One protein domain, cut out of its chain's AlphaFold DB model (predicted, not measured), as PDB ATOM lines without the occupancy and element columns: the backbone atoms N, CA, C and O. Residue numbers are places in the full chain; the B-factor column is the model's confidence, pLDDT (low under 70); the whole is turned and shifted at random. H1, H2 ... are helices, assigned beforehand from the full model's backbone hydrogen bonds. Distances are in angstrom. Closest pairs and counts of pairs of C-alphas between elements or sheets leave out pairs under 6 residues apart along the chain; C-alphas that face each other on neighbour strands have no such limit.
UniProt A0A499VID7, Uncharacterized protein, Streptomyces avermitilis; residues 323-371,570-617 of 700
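Overview. This is residues 323 to 371 and 570 to 617 of the 700 residues of an uncharacterized protein of Streptomyces avermitilis (UniProt A0A499VID7). Short helices gather in a rounded cluster with few contacts: H6, the longest, points outward, H2 and H3 lie nearest the middle, and H1 and H5 are at the end opposite H4. The 97 printed residues include six named helices, H1 to H6 in order, and no named strand: all helix, with 47 residues in them, under half. It is compact, radius of gyration of the C-alphas 12.5 A, spanning 33 by 30 by 27 A.

Along the chain. Find C-alpha 606 at (105.828, 114.262, -5.365); H6 runs to residue 615, 14.1 A. H1, residues 332 to 340, begins at (89.648, 122.690, -7.858). Then find H2 at 345 to 352, H3 at 357 to 363, H4 at 581 to 589 and H5 at 599 to 602.

Arrangement. From H6, look to H5: they only just touch, with 3 pairs of C-alphas within 8 A, only at the corner; the closest, Leu 600 and Ala 606, are 5.2 A apart. H4 and H6 are near each other, with 6 pairs of C-alphas within 10 A. H1 and H2, a hairpin, only just touch, with 3 pairs; the closest C-alphas, Leu 338 and Ala 348, are 6.8 A apart. Every O i to N i+4 pair is within hydrogen-bond range in H1, H2, H3, H4 and H6; H5 is too short for one.

Size, cuts and confidence. Residues 372 to 569 are not printed; C-alphas 371 and 570 are 34.0 A apart. Of the links printed whole, none is long. Look for pLDDT under 70 at residues 368 to 371.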
ATOM      1  N   PRO A 323      88.834  98.223 -11.775       82.00
ATOM      2  CA  PRO A 323      87.382  98.213 -11.992       82.00
ATOM      3  C   PRO A 323      86.548  98.274 -10.704       82.00
ATOM      4  O   PRO A 323      85.441  98.809 -10.698       82.00
ATOM      5  N   SER A 324      87.079  97.735  -9.604       84.62
ATOM      6  CA  SER A 324      86.464  97.731  -8.271       84.62
ATOM      7  C   SER A 324      86.752  98.995  -7.453       84.62
ATOM      8  O   SER A 324      86.146  99.195  -6.400       84.62
ATOM      9  N   VAL A 325      87.665  99.855  -7.912       87.06
ATOM     10  CA  VAL A 325      88.098 101.052  -7.187       87.06
ATOM     11  C   VAL A 325      87.191 102.225  -7.572       87.06
ATOM     12  O   VAL A 325      87.057 102.536  -8.762       87.06
ATOM     13  N   PRO A 326      86.566 102.919  -6.604       84.88
ATOM     14  CA  PRO A 326      85.727 104.071  -6.907       84.88
ATOM     15  C   PRO A 326      86.577 105.241  -7.437       84.88
ATOM     16  O   PRO A 326      87.667 105.492  -6.908       84.88
ATOM     17  N   PRO A 327      86.103 105.987  -8.452       85.00
ATOM     18  CA  PRO A 327      86.795 107.182  -8.920       85.00
ATOM     19  C   PRO A 327      86.829 108.251  -7.826       85.00
ATOM     20  O   PRO A 327      85.806 108.586  -7.230       85.00
ATOM     21  N   LYS A 328      88.002 108.845  -7.603       87.19
ATOM     22  CA  LYS A 328      88.135 110.092  -6.850       87.19
ATOM     23  C   LYS A 328      87.717 111.256  -7.747       87.19
ATOM     24  O   LYS A 328      88.322 111.464  -8.796       87.19
ATOM     25  N   ALA A 329      86.712 112.018  -7.316       81.88
ATOM     26  CA  ALA A 329      86.279 113.223  -8.015       81.88
ATOM     27  C   ALA A 329      87.411 114.264  -8.094       81.88
ATOM     28  O   ALA A 329      88.200 114.413  -7.154       81.88
ATOM     29  N   LEU A 330      87.477 114.985  -9.214       85.31
ATOM     30  CA  LEU A 330      88.406 116.097  -9.392       85.31
ATOM     31  C   LEU A 330      87.875 117.334  -8.672       85.31
ATOM     32  O   LEU A 330      86.782 117.809  -8.967       85.31
ATOM     33  N   ASP A 331      88.677 117.864  -7.753       86.94
ATOM     34  CA  ASP A 331      88.422 119.137  -7.088       86.94
ATOM     35  C   ASP A 331      89.241 120.274  -7.733       86.94
ATOM     36  O   ASP A 331      90.136 120.065  -8.562       86.94
ATOM     37  N   ALA A 332      88.950 121.515  -7.337       87.56
ATOM     38  CA  ALA A 332      89.648 122.690  -7.858       87.56
ATOM     39  C   ALA A 332      91.162 122.642  -7.592       87.56
ATOM     40  O   ALA A 332      91.949 123.163  -8.385       87.56
ATOM     41  N   ARG A 333      91.589 121.993  -6.501       83.88
ATOM     42  CA  ARG A 333      93.003 121.847  -6.145       83.88
ATOM     43  C   ARG A 333      93.715 120.886  -7.093       83.88
ATOM     44  O   ARG A 333      94.819 121.198  -7.535       83.88
ATOM     45  N   ALA A 334      93.096 119.760  -7.439       84.00
ATOM     46  CA  ALA A 334      93.613 118.801  -8.403       84.00
ATOM     47  C   ALA A 334      93.747 119.443  -9.792       84.00
ATOM     48  O   ALA A 334      94.809 119.358 -10.411       84.00
ATOM     49  N   LEU A 335      92.727 120.186 -10.232       87.31
ATOM     50  CA  LEU A 335      92.758 120.914 -11.504       87.31
ATOM     51  C   LEU A 335      93.806 122.044 -11.511       87.31
ATOM     52  O   LEU A 335      94.540 122.222 -12.487       87.31
ATOM     53  N   ALA A 336      93.958 122.772 -10.402       87.12
ATOM     54  CA  ALA A 336      95.005 123.781 -10.249       87.12
ATOM     55  C   ALA A 336      96.420 123.171 -10.220       87.12
ATOM     56  O   ALA A 336      97.371 123.787 -10.714       87.12
ATOM     57  N   ALA A 337      96.575 121.966  -9.664       83.75
ATOM     58  CA  ALA A 337      97.836 121.232  -9.658       83.75
ATOM     59  C   ALA A 337      98.253 120.794 -11.073       83.75
ATOM     60  O   ALA A 337      99.431 120.917 -11.420       83.75
ATOM     61  N   LEU A 338      97.300 120.386 -11.920       82.81
ATOM     62  CA  LEU A 338      97.550 120.117 -13.344       82.81
ATOM     63  C   LEU A 338      98.085 121.361 -14.065       82.81
ATOM     64  O   LEU A 338      99.076 121.287 -14.792       82.81
ATOM     65  N   ALA A 339      97.500 122.530 -13.800       83.44
ATOM     66  CA  ALA A 339      97.984 123.796 -14.351       83.44
ATOM     67  C   ALA A 339      99.371 124.203 -13.812       83.44
ATOM     68  O   ALA A 339     100.126 124.884 -14.509       83.44
ATOM     69  N   ALA A 340      99.731 123.792 -12.591       83.62
ATOM     70  CA  ALA A 340     101.047 124.053 -12.007       83.62
ATOM     71  C   ALA A 340     102.159 123.222 -12.672       83.62
ATOM     72  O   ALA A 340     103.295 123.691 -12.797       83.62
ATOM     73  N   ASN A 341     101.854 122.006 -13.134       85.94
ATOM     74  CA  ASN A 341     102.801 121.149 -13.846       85.94
ATOM     75  C   ASN A 341     102.219 120.565 -15.151       85.94
ATOM     76  O   ASN A 341     101.976 119.361 -15.244       85.94
ATOM     77  N   PRO A 342     102.049 121.408 -16.188       79.75
ATOM     78  CA  PRO A 342     101.325 121.063 -17.415       79.75
ATOM     79  C   PRO A 342     102.008 120.019 -18.317       79.75
ATOM     80  O   PRO A 342     101.469 119.666 -19.363       79.75
ATOM     81  N   GLY A 343     103.231 119.596 -17.989       82.44
ATOM     82  CA  GLY A 343     104.000 118.617 -18.765       82.44
ATOM     83  C   GLY A 343     104.010 117.212 -18.164       82.44
ATOM     84  O   GLY A 343     104.720 116.355 -18.670       82.44
ATOM     85  N   CYS A 344     103.297 116.975 -17.060       89.38
ATOM     86  CA  CYS A 344     103.377 115.711 -16.335       89.38
ATOM     87  C   CYS A 344     102.301 114.716 -16.798       89.38
ATOM     88  O   CYS A 344     101.169 114.765 -16.311       89.38
ATOM     89  N   SER A 345     102.671 113.785 -17.686       90.38
ATOM     90  CA  SER A 345     101.777 112.728 -18.192       90.38
ATOM     91  C   SER A 345     101.225 111.853 -17.068       90.38
ATOM     92  O   SER A 345     100.019 111.621 -17.010       90.38
ATOM     93  N   ARG A 346     102.075 111.467 -16.105       92.69
ATOM     94  CA  ARG A 346     101.671 110.711 -14.906       92.69
ATOM     95  C   ARG A 346     100.535 111.383 -14.148       92.69
ATOM     96  O   ARG A 346      99.570 110.734 -13.768       92.69
ATOM     97  N   ARG A 347     100.619 112.699 -13.940       89.81
ATOM     98  CA  ARG A 347      99.570 113.438 -13.233       89.81
ATOM     99  C   ARG A 347      98.291 113.512 -14.065       89.81
ATOM    100  O   ARG A 347      97.234 113.209 -13.528       89.81
ATOM    101  N   ALA A 348      98.405 113.879 -15.343       87.81
ATOM    102  CA  ALA A 348      97.270 114.000 -16.256       87.81
ATOM    103  C   ALA A 348      96.464 112.696 -16.355       87.81
ATOM    104  O   ALA A 348      95.246 112.721 -16.202       87.81
ATOM    105  N   LEU A 349      97.149 111.561 -16.524       90.12
ATOM    106  CA  LEU A 349      96.525 110.243 -16.583       90.12
ATOM    107  C   LEU A 349      95.860 109.864 -15.256       90.12
ATOM    108  O   LEU A 349      94.698 109.476 -15.248       90.12
ATOM    109  N   LEU A 350      96.568 109.985 -14.129       91.25
ATOM    110  CA  LEU A 350      96.035 109.570 -12.826       91.25
ATOM    111  C   LEU A 350      94.873 110.454 -12.355       91.25
ATOM    112  O   LEU A 350      93.962 109.961 -11.694       91.25
ATOM    113  N   ASP A 351      94.903 111.754 -12.661       87.56
ATOM    114  CA  ASP A 351      93.762 112.653 -12.444       87.56
ATOM    115  C   ASP A 351      92.594 112.289 -13.371       87.56
ATOM    116  O   ASP A 351      91.476 112.133 -12.883       87.56
ATOM    117  N   GLY A 352      92.846 112.075 -14.668       84.81
ATOM    118  CA  GLY A 352      91.818 111.666 -15.632       84.81
ATOM    119  C   GLY A 352      91.167 110.320 -15.293       84.81
ATOM    120  O   GLY A 352      89.957 110.171 -15.408       84.81
ATOM    121  N   ALA A 353      91.947 109.362 -14.788       87.88
ATOM    122  CA  ALA A 353      91.456 108.060 -14.344       87.88
ATOM    123  C   ALA A 353      90.726 108.103 -12.989       87.88
ATOM    124  O   ALA A 353      90.118 107.110 -12.583       87.88
ATOM    125  N   GLY A 354      90.769 109.229 -12.268       88.44
ATOM    126  CA  GLY A 354      90.194 109.346 -10.928       88.44
ATOM    127  C   GLY A 354      90.937 108.505  -9.886       88.44
ATOM    128  O   GLY A 354      90.324 107.992  -8.950       88.44
ATOM    129  N   VAL A 355      92.250 108.319 -10.036       91.56
ATOM    130  CA  VAL A 355      93.066 107.562  -9.078       91.56
ATOM    131  C   VAL A 355      93.317 108.406  -7.826       91.56
ATOM    132  O   VAL A 355      93.775 109.559  -7.886       91.56
ATOM    133  N   ASN A 356      93.064 107.825  -6.648       91.25
ATOM    134  CA  ASN A 356      93.375 108.474  -5.379       91.25
ATOM    135  C   ASN A 356      94.883 108.442  -5.099       91.25
ATOM    136  O   ASN A 356      95.397 107.557  -4.425       91.25
ATOM    137  N   LYS A 357      95.585 109.460  -5.600       91.12
ATOM    138  CA  LYS A 357      97.046 109.584  -5.505       91.12
ATOM    139  C   LYS A 357      97.612 109.583  -4.086       91.12
ATOM    140  O   LYS A 357      98.762 109.202  -3.933       91.12
ATOM    141  N   ALA A 358      96.846 109.997  -3.075       88.38
ATOM    142  CA  ALA A 358      97.293 109.916  -1.682       88.38
ATOM    143  C   ALA A 358      97.405 108.451  -1.235       88.38
ATOM    144  O   ALA A 358      98.469 108.020  -0.813       88.38
ATOM    145  N   VAL A 359      96.348 107.664  -1.462       91.12
ATOM    146  CA  VAL A 359      96.332 106.221  -1.170       91.12
ATOM    147  C   VAL A 359      97.366 105.480  -2.020       91.12
ATOM    148  O   VAL A 359      98.062 104.602  -1.524       91.12
ATOM    149  N   LEU A 360      97.513 105.869  -3.292       93.06
ATOM    150  CA  LEU A 360      98.550 105.331  -4.169       93.06
ATOM    151  C   LEU A 360      99.960 105.617  -3.621       93.06
ATOM    152  O   LEU A 360     100.797 104.722  -3.594       93.06
ATOM    153  N   ALA A 361     100.224 106.841  -3.152       90.88
ATOM    154  CA  ALA A 361     101.504 107.214  -2.550       90.88
ATOM    155  C   ALA A 361     101.798 106.407  -1.271       90.88
ATOM    156  O   ALA A 361     102.931 105.961  -1.075       90.88
ATOM    157  N   ASP A 362     100.778 106.171  -0.441       89.50
ATOM    158  CA  ASP A 362     100.886 105.341   0.761       89.50
ATOM    159  C   ASP A 362     101.226 103.882   0.403       89.50
ATOM    160  O   ASP A 362     102.157 103.306   0.971       89.50
ATOM    161  N   ALA A 363     100.541 103.304  -0.591       92.19
ATOM    162  CA  ALA A 363     100.788 101.941  -1.073       92.19
ATOM    163  C   ALA A 363     102.203 101.772  -1.668       92.19
ATOM    164  O   ALA A 363     102.897 100.783  -1.395       92.19
ATOM    165  N   LEU A 364     102.693 102.790  -2.386       91.94
ATOM    166  CA  LEU A 364     104.075 102.869  -2.879       91.94
ATOM    167  C   LEU A 364     105.117 103.016  -1.750       91.94
ATOM    168  O   LEU A 364     106.313 102.861  -1.989       91.94
ATOM    169  N   GLY A 365     104.696 103.297  -0.511       88.62
ATOM    170  CA  GLY A 365     105.591 103.539   0.622       88.62
ATOM    171  C   GLY A 365     106.234 104.926   0.619       88.62
ATOM    172  O   GLY A 365     107.266 105.118   1.253       88.62
ATOM    173  N   SER A 366     105.645 105.883  -0.097       86.69
ATOM    174  CA  SER A 366     106.098 107.276  -0.197       86.69
ATOM    175  C   SER A 366     104.968 108.241   0.192       86.69
ATOM    176  O   SER A 366     104.577 109.076  -0.632       86.69
ATOM    177  N   PRO A 367     104.404 108.122   1.412       81.00
ATOM    178  CA  PRO A 367     103.233 108.884   1.826       81.00
ATOM    179  C   PRO A 367     103.485 110.386   1.703       81.00
ATOM    180  O   PRO A 367     104.535 110.911   2.086       81.00
ATOM    181  N   SER A 368     102.502 111.100   1.163       66.69
ATOM    182  CA  SER A 368     102.599 112.547   1.004       66.69
ATOM    183  C   SER A 368     102.356 113.239   2.344       66.69
ATOM    184  O   SER A 368     101.326 113.017   2.976       66.69
ATOM    185  N   ALA A 369     103.247 114.136   2.763       56.31
ATOM    186  CA  ALA A 369     103.081 114.913   3.995       56.31
ATOM    187  C   ALA A 369     102.075 116.084   3.859       56.31
ATOM    188  O   ALA A 369     102.230 117.118   4.509       56.31
ATOM    189  N   PHE A 370     101.054 115.976   2.996       52.16
ATOM    190  CA  PHE A 370     100.022 117.007   2.886       52.16
ATOM    191  C   PHE A 370      99.040 116.914   4.054       52.16
ATOM    192  O   PHE A 370      97.982 116.303   3.959       52.16
ATOM    193  N   GLY A 371      99.374 117.598   5.141       44.94
ATOM    194  CA  GLY A 371      98.447 117.933   6.212       44.94
ATOM    195  C   GLY A 371      98.713 119.361   6.659       44.94
ATOM    196  O   GLY A 371      99.835 119.691   7.037       44.94
ATOM    197  N   PRO A 570     101.774  99.699 -21.213       92.25
ATOM    198  CA  PRO A 570     101.778  98.245 -21.306       92.25
ATOM    199  C   PRO A 570     100.391  97.642 -21.043       92.25
ATOM    200  O   PRO A 570      99.649  98.108 -20.166       92.25
ATOM    201  N   GLU A 571     100.044  96.574 -21.766       88.19
ATOM    202  CA  GLU A 571      98.821  95.815 -21.497       88.19
ATOM    203  C   GLU A 571      98.802  95.306 -20.047       88.19
ATOM    204  O   GLU A 571      99.814  94.857 -19.513       88.19
ATOM    205  N   GLY A 572      97.641  95.401 -19.392       86.56
ATOM    206  CA  GLY A 572      97.473  94.999 -17.991       86.56
ATOM    207  C   GLY A 572      97.911  96.035 -16.948       86.56
ATOM    208  O   GLY A 572      97.786  95.759 -15.756       86.56
ATOM    209  N   THR A 573      98.374  97.227 -17.352       94.12
ATOM    210  CA  THR A 573      98.691  98.315 -16.407       94.12
ATOM    211  C   THR A 573      97.481  98.646 -15.527       94.12
ATOM    212  O   THR A 573      96.391  98.906 -16.031       94.12
ATOM    213  N   CYS A 574      97.675  98.661 -14.207       94.12
ATOM    214  CA  CYS A 574      96.635  98.955 -13.225       94.12
ATOM    215  C   CYS A 574      97.231  99.706 -12.024       94.12
ATOM    216  O   CYS A 574      98.334  99.406 -11.572       94.12
ATOM    217  N   PHE A 575      96.500 100.692 -11.504       95.88
ATOM    218  CA  PHE A 575      96.904 101.558 -10.392       95.88
ATOM    219  C   PHE A 575      96.133 101.260  -9.098       95.88
ATOM    220  O   PHE A 575      96.054 102.119  -8.212       95.88
ATOM    221  N   ALA A 576      95.525 100.076  -8.996       93.50
ATOM    222  CA  ALA A 576      94.759  99.687  -7.824       93.50
ATOM    223  C   ALA A 576      95.695  99.539  -6.601       93.50
ATOM    224  O   ALA A 576      96.727  98.871  -6.687       93.50
ATOM    225  N   PRO A 577      95.389 100.191  -5.464       89.75
ATOM    226  CA  PRO A 577      96.316 100.298  -4.334       89.75
ATOM    227  C   PRO A 577      96.505  98.994  -3.543       89.75
ATOM    228  O   PRO A 577      97.370  98.935  -2.674       89.75
ATOM    229  N   ASP A 578      95.688  97.977  -3.807       91.00
ATOM    230  CA  ASP A 578      95.769  96.629  -3.241       91.00
ATOM    231  C   ASP A 578      96.762  95.714  -3.979       91.00
ATOM    232  O   ASP A 578      97.077  94.632  -3.479       91.00
ATOM    233  N   LEU A 579      97.296  96.148  -5.128       92.25
ATOM    234  CA  LEU A 579      98.345  95.423  -5.843       92.25
ATOM    235  C   LEU A 579      99.653  95.355  -5.032       92.25
ATOM    236  O   LEU A 579      99.971  96.274  -4.267       92.25
ATOM    237  N   PRO A 580     100.471  94.300  -5.223       95.38
ATOM    238  CA  PRO A 580     101.804  94.231  -4.639       95.38
ATOM    239  C   PRO A 580     102.640  95.462  -5.004       95.38
ATOM    240  O   PRO A 580     102.654  95.901  -6.154       95.38
ATOM    241  N   ARG A 581     103.408  95.992  -4.040       93.50
ATOM    242  CA  ARG A 581     104.187  97.233  -4.225       93.50
ATOM    243  C   ARG A 581     105.057  97.219  -5.488       93.50
ATOM    244  O   ARG A 581     105.149  98.241  -6.147       93.50
ATOM    245  N   GLY A 582     105.691  96.091  -5.818       93.69
ATOM    246  CA  GLY A 582     106.543  95.982  -7.009       93.69
ATOM    247  C   GLY A 582     105.780  96.198  -8.319       93.69
ATOM    248  O   GLY A 582     106.237  96.953  -9.173       93.69
ATOM    249  N   GLU A 583     104.593  95.599  -8.447       94.25
ATOM    250  CA  GLU A 583     103.713  95.775  -9.611       94.25
ATOM    251  C   GLU A 583     103.184  97.208  -9.688       94.25
ATOM    252  O   GLU A 583     103.180  97.820 -10.754       94.25
ATOM    253  N   LEU A 584     102.815  97.779  -8.538       94.44
ATOM    254  CA  LEU A 584     102.325  99.150  -8.447       94.44
ATOM    255  C   LEU A 584     103.404 100.178  -8.818       94.44
ATOM    256  O   LEU A 584     103.119 101.138  -9.533       94.44
ATOM    257  N   THR A 585     104.646  99.969  -8.368       94.69
ATOM    258  CA  THR A 585     105.797 100.792  -8.759       94.69
ATOM    259  C   THR A 585     106.016 100.714 -10.267       94.69
ATOM    260  O   THR A 585     106.069 101.758 -10.910       94.69
ATOM    261  N   ALA A 586     106.049  99.510 -10.852       94.88
ATOM    262  CA  ALA A 586     106.223  99.338 -12.295       94.88
ATOM    263  C   ALA A 586     105.102 100.019 -13.103       94.88
ATOM    264  O   ALA A 586     105.376 100.717 -14.081       94.88
ATOM    265  N   ALA A 587     103.847  99.888 -12.662       95.62
ATOM    266  CA  ALA A 587     102.711 100.559 -13.285       95.62
ATOM    267  C   ALA A 587     102.865 102.088 -13.243       95.62
ATOM    268  O   ALA A 587     102.741 102.753 -14.271       95.62
ATOM    269  N   VAL A 588     103.171 102.668 -12.078       95.12
ATOM    270  CA  VAL A 588     103.317 104.126 -11.919       95.12
ATOM    271  C   VAL A 588     104.520 104.670 -12.691       95.12
ATOM    272  O   VAL A 588     104.431 105.752 -13.283       95.12
ATOM    273  N   GLU A 589     105.627 103.930 -12.721       93.31
ATOM    274  CA  GLU A 589     106.846 104.301 -13.441       93.31
ATOM    275  C   GLU A 589     106.692 104.188 -14.964       93.31
ATOM    276  O   GLU A 589     107.255 105.024 -15.671       93.31
ATOM    277  N   SER A 590     105.831 103.289 -15.468       94.44
ATOM    278  CA  SER A 590     105.504 103.182 -16.904       94.44
ATOM    279  C   SER A 590     104.906 104.463 -17.501       94.44
ATOM    280  O   SER A 590     104.962 104.677 -18.711       94.44
ATOM    281  N   VAL A 591     104.367 105.348 -16.654       94.31
ATOM    282  CA  VAL A 591     103.833 106.645 -17.065       94.31
ATOM    283  C   VAL A 591     104.870 107.729 -16.753       94.31
ATOM    284  O   VAL A 591     105.126 107.990 -15.572       94.31
ATOM    285  N   PRO A 592     105.443 108.431 -17.748       91.00
ATOM    286  CA  PRO A 592     106.480 109.430 -17.502       91.00
ATOM    287  C   PRO A 592     106.019 110.576 -16.588       91.00
ATOM    288  O   PRO A 592     104.941 111.159 -16.767       91.00
ATOM    289  N   ALA A 593     106.865 110.954 -15.626       92.25
ATOM    290  CA  ALA A 593     106.665 112.145 -14.804       92.25
ATOM    291  C   ALA A 593     107.619 113.271 -15.200       92.25
ATOM    292  O   ALA A 593     108.826 113.089 -15.306       92.25
ATOM    293  N   ALA A 594     107.084 114.485 -15.300       89.88
ATOM    294  CA  ALA A 594     107.885 115.699 -15.401       89.88
ATOM    295  C   ALA A 594     108.100 116.284 -13.998       89.88
ATOM    296  O   ALA A 594     107.517 117.319 -13.668       89.88
ATOM    297  N   TYR A 595     108.846 115.587 -13.133       91.81
ATOM    298  CA  TYR A 595     109.076 116.063 -11.766       91.81
ATOM    299  C   TYR A 595     109.705 117.466 -11.759       91.81
ATOM    300  O   TYR A 595     110.504 117.821 -12.622       91.81
ATOM    301  N   ALA A 596     109.309 118.267 -10.777       89.50
ATOM    302  CA  ALA A 596     109.950 119.521 -10.425       89.50
ATOM    303  C   ALA A 596     109.741 119.756  -8.917       89.50
ATOM    304  O   ALA A 596     108.732 119.283  -8.378       89.50
ATOM    305  N   PRO A 597     110.627 120.484  -8.216       86.88
ATOM    306  CA  PRO A 597     110.521 120.698  -6.773       86.88
ATOM    307  C   PRO A 597     109.178 121.292  -6.325       86.88
ATOM    308  O   PRO A 597     108.675 120.936  -5.261       86.88
ATOM    309  N   GLU A 598     108.531 122.115  -7.160       82.25
ATOM    310  CA  GLU A 598     107.225 122.711  -6.839       82.25
ATOM    311  C   GLU A 598     106.108 121.662  -6.707       82.25
ATOM    312  O   GLU A 598     105.082 121.921  -6.072       82.25
ATOM    313  N   CYS A 599     106.301 120.455  -7.255       86.00
ATOM    314  CA  CYS A 599     105.382 119.337  -7.064       86.00
ATOM    315  C   CYS A 599     105.192 119.001  -5.580       86.00
ATOM    316  O   CYS A 599     104.097 118.586  -5.213       86.00
ATOM    317  N   LEU A 600     106.191 119.233  -4.717       83.62
ATOM    318  CA  LEU A 600     106.085 118.983  -3.271       83.62
ATOM    319  C   LEU A 600     104.984 119.809  -2.592       83.62
ATOM    320  O   LEU A 600     104.537 119.438  -1.514       83.62
ATOM    321  N   ALA A 601     104.528 120.898  -3.216       76.44
ATOM    322  CA  ALA A 601     103.436 121.729  -2.714       76.44
ATOM    323  C   ALA A 601     102.075 121.430  -3.377       76.44
ATOM    324  O   ALA A 601     101.044 121.908  -2.900       76.44
ATOM    325  N   ALA A 602     102.047 120.656  -4.469       78.00
ATOM    326  CA  ALA A 602     100.863 120.515  -5.323       78.00
ATOM    327  C   ALA A 602     100.494 119.072  -5.710       78.00
ATOM    328  O   ALA A 602      99.399 118.863  -6.227       78.00
ATOM    329  N   CYS A 603     101.367 118.083  -5.496       86.88
ATOM    330  CA  CYS A 603     101.158 116.714  -5.957       86.88
ATOM    331  C   CYS A 603     101.464 115.678  -4.877       86.88
ATOM    332  O   CYS A 603     102.582 115.600  -4.380       86.88
ATOM    333  N   GLU A 604     100.493 114.818  -4.577       89.44
ATOM    334  CA  GLU A 604     100.595 113.768  -3.562       89.44
ATOM    335  C   GLU A 604     101.701 112.748  -3.893       89.44
ATOM    336  O   GLU A 604     102.395 112.276  -3.005       89.44
ATOM    337  N   LEU A 605     101.972 112.487  -5.176       91.31
ATOM    338  CA  LEU A 605     103.059 111.596  -5.613       91.31
ATOM    339  C   LEU A 605     104.445 112.264  -5.656       91.31
ATOM    340  O   LEU A 605     105.400 111.667  -6.153       91.31
ATOM    341  N   ALA A 606     104.585 113.511  -5.197       90.56
ATOM    342  CA  ALA A 606     105.828 114.262  -5.365       90.56
ATOM    343  C   ALA A 606     107.028 113.638  -4.645       90.56
ATOM    344  O   ALA A 606     108.133 113.739  -5.168       90.56
ATOM    345  N   PHE A 607     106.827 112.993  -3.492       90.88
ATOM    346  CA  PHE A 607     107.903 112.310  -2.767       90.88
ATOM    347  C   PHE A 607     108.421 111.103  -3.553       90.88
ATOM    348  O   PHE A 607     109.608 111.060  -3.856       90.88
ATOM    349  N   HIS A 608     107.521 110.232  -4.015       93.06
ATOM    350  CA  HIS A 608     107.868 109.117  -4.900       93.06
ATOM    351  C   HIS A 608     108.624 109.593  -6.154       93.06
ATOM    352  O   HIS A 608     109.706 109.106  -6.463       93.06
ATOM    353  N   CYS A 609     108.101 110.615  -6.843       93.94
ATOM    354  CA  CYS A 609     108.734 111.133  -8.060       93.94
ATOM    355  C   CYS A 609     110.093 111.803  -7.793       93.94
ATOM    356  O   CYS A 609     110.968 111.757  -8.651       93.94
ATOM    357  N   ARG A 610     110.274 112.442  -6.629       93.12
ATOM    358  CA  ARG A 610     111.550 113.047  -6.224       93.12
ATOM    359  C   ARG A 610     112.597 111.981  -5.955       93.12
ATOM    360  O   ARG A 610     113.741 112.144  -6.365       93.12
ATOM    361  N   ASP A 611     112.217 110.948  -5.218       92.12
ATOM    362  CA  ASP A 611     113.141 109.905  -4.799       92.12
ATOM    363  C   ASP A 611     113.597 109.096  -6.025       92.12
ATOM    364  O   ASP A 611     114.793 108.867  -6.182       92.12
ATOM    365  N   HIS A 612     112.688 108.831  -6.970       91.69
ATOM    366  CA  HIS A 612     113.021 108.273  -8.285       91.69
ATOM    367  C   HIS A 612     113.941 109.204  -9.101       91.69
ATOM    368  O   HIS A 612     115.014 108.788  -9.525       91.69
ATOM    369  N   ALA A 613     113.605 110.496  -9.229       92.44
ATOM    370  CA  ALA A 613     114.454 111.461  -9.942       92.44
ATOM    371  C   ALA A 613     115.864 111.589  -9.334       92.44
ATOM    372  O   ALA A 613     116.823 111.858 -10.050       92.44
ATOM    373  N   ARG A 614     116.008 111.411  -8.015       92.94
ATOM    374  CA  ARG A 614     117.314 111.382  -7.340       92.94
ATOM    375  C   ARG A 614     118.071 110.088  -7.607       92.94
ATOM    376  O   ARG A 614     119.277 110.155  -7.808       92.94
ATOM    377  N   ALA A 615     117.383 108.948  -7.609       92.12
ATOM    378  CA  ALA A 615     117.987 107.650  -7.896       92.12
ATOM    379  C   ALA A 615     118.539 107.575  -9.330       92.12
ATOM    380  O   ALA A 615     119.617 107.032  -9.535       92.12
ATOM    381  N   GLU A 616     117.847 108.185 -10.296       91.75
ATOM    382  CA  GLU A 616     118.299 108.291 -11.692       91.75
ATOM    383  C   GLU A 616     119.321 109.417 -11.930       91.75
ATOM    384  O   GLU A 616     119.781 109.614 -13.052       91.75
ATOM    385  N   GLY A 617     119.638 110.219 -10.907       93.31
ATOM    386  CA  GLY A 617     120.482 111.403 -11.073       93.31
ATOM    387  C   GLY A 617     119.881 112.448 -12.022       93.31
ATOM    388  O   GLY A 617     120.620 113.215 -12.629       93.31
TER     389      GLY A 617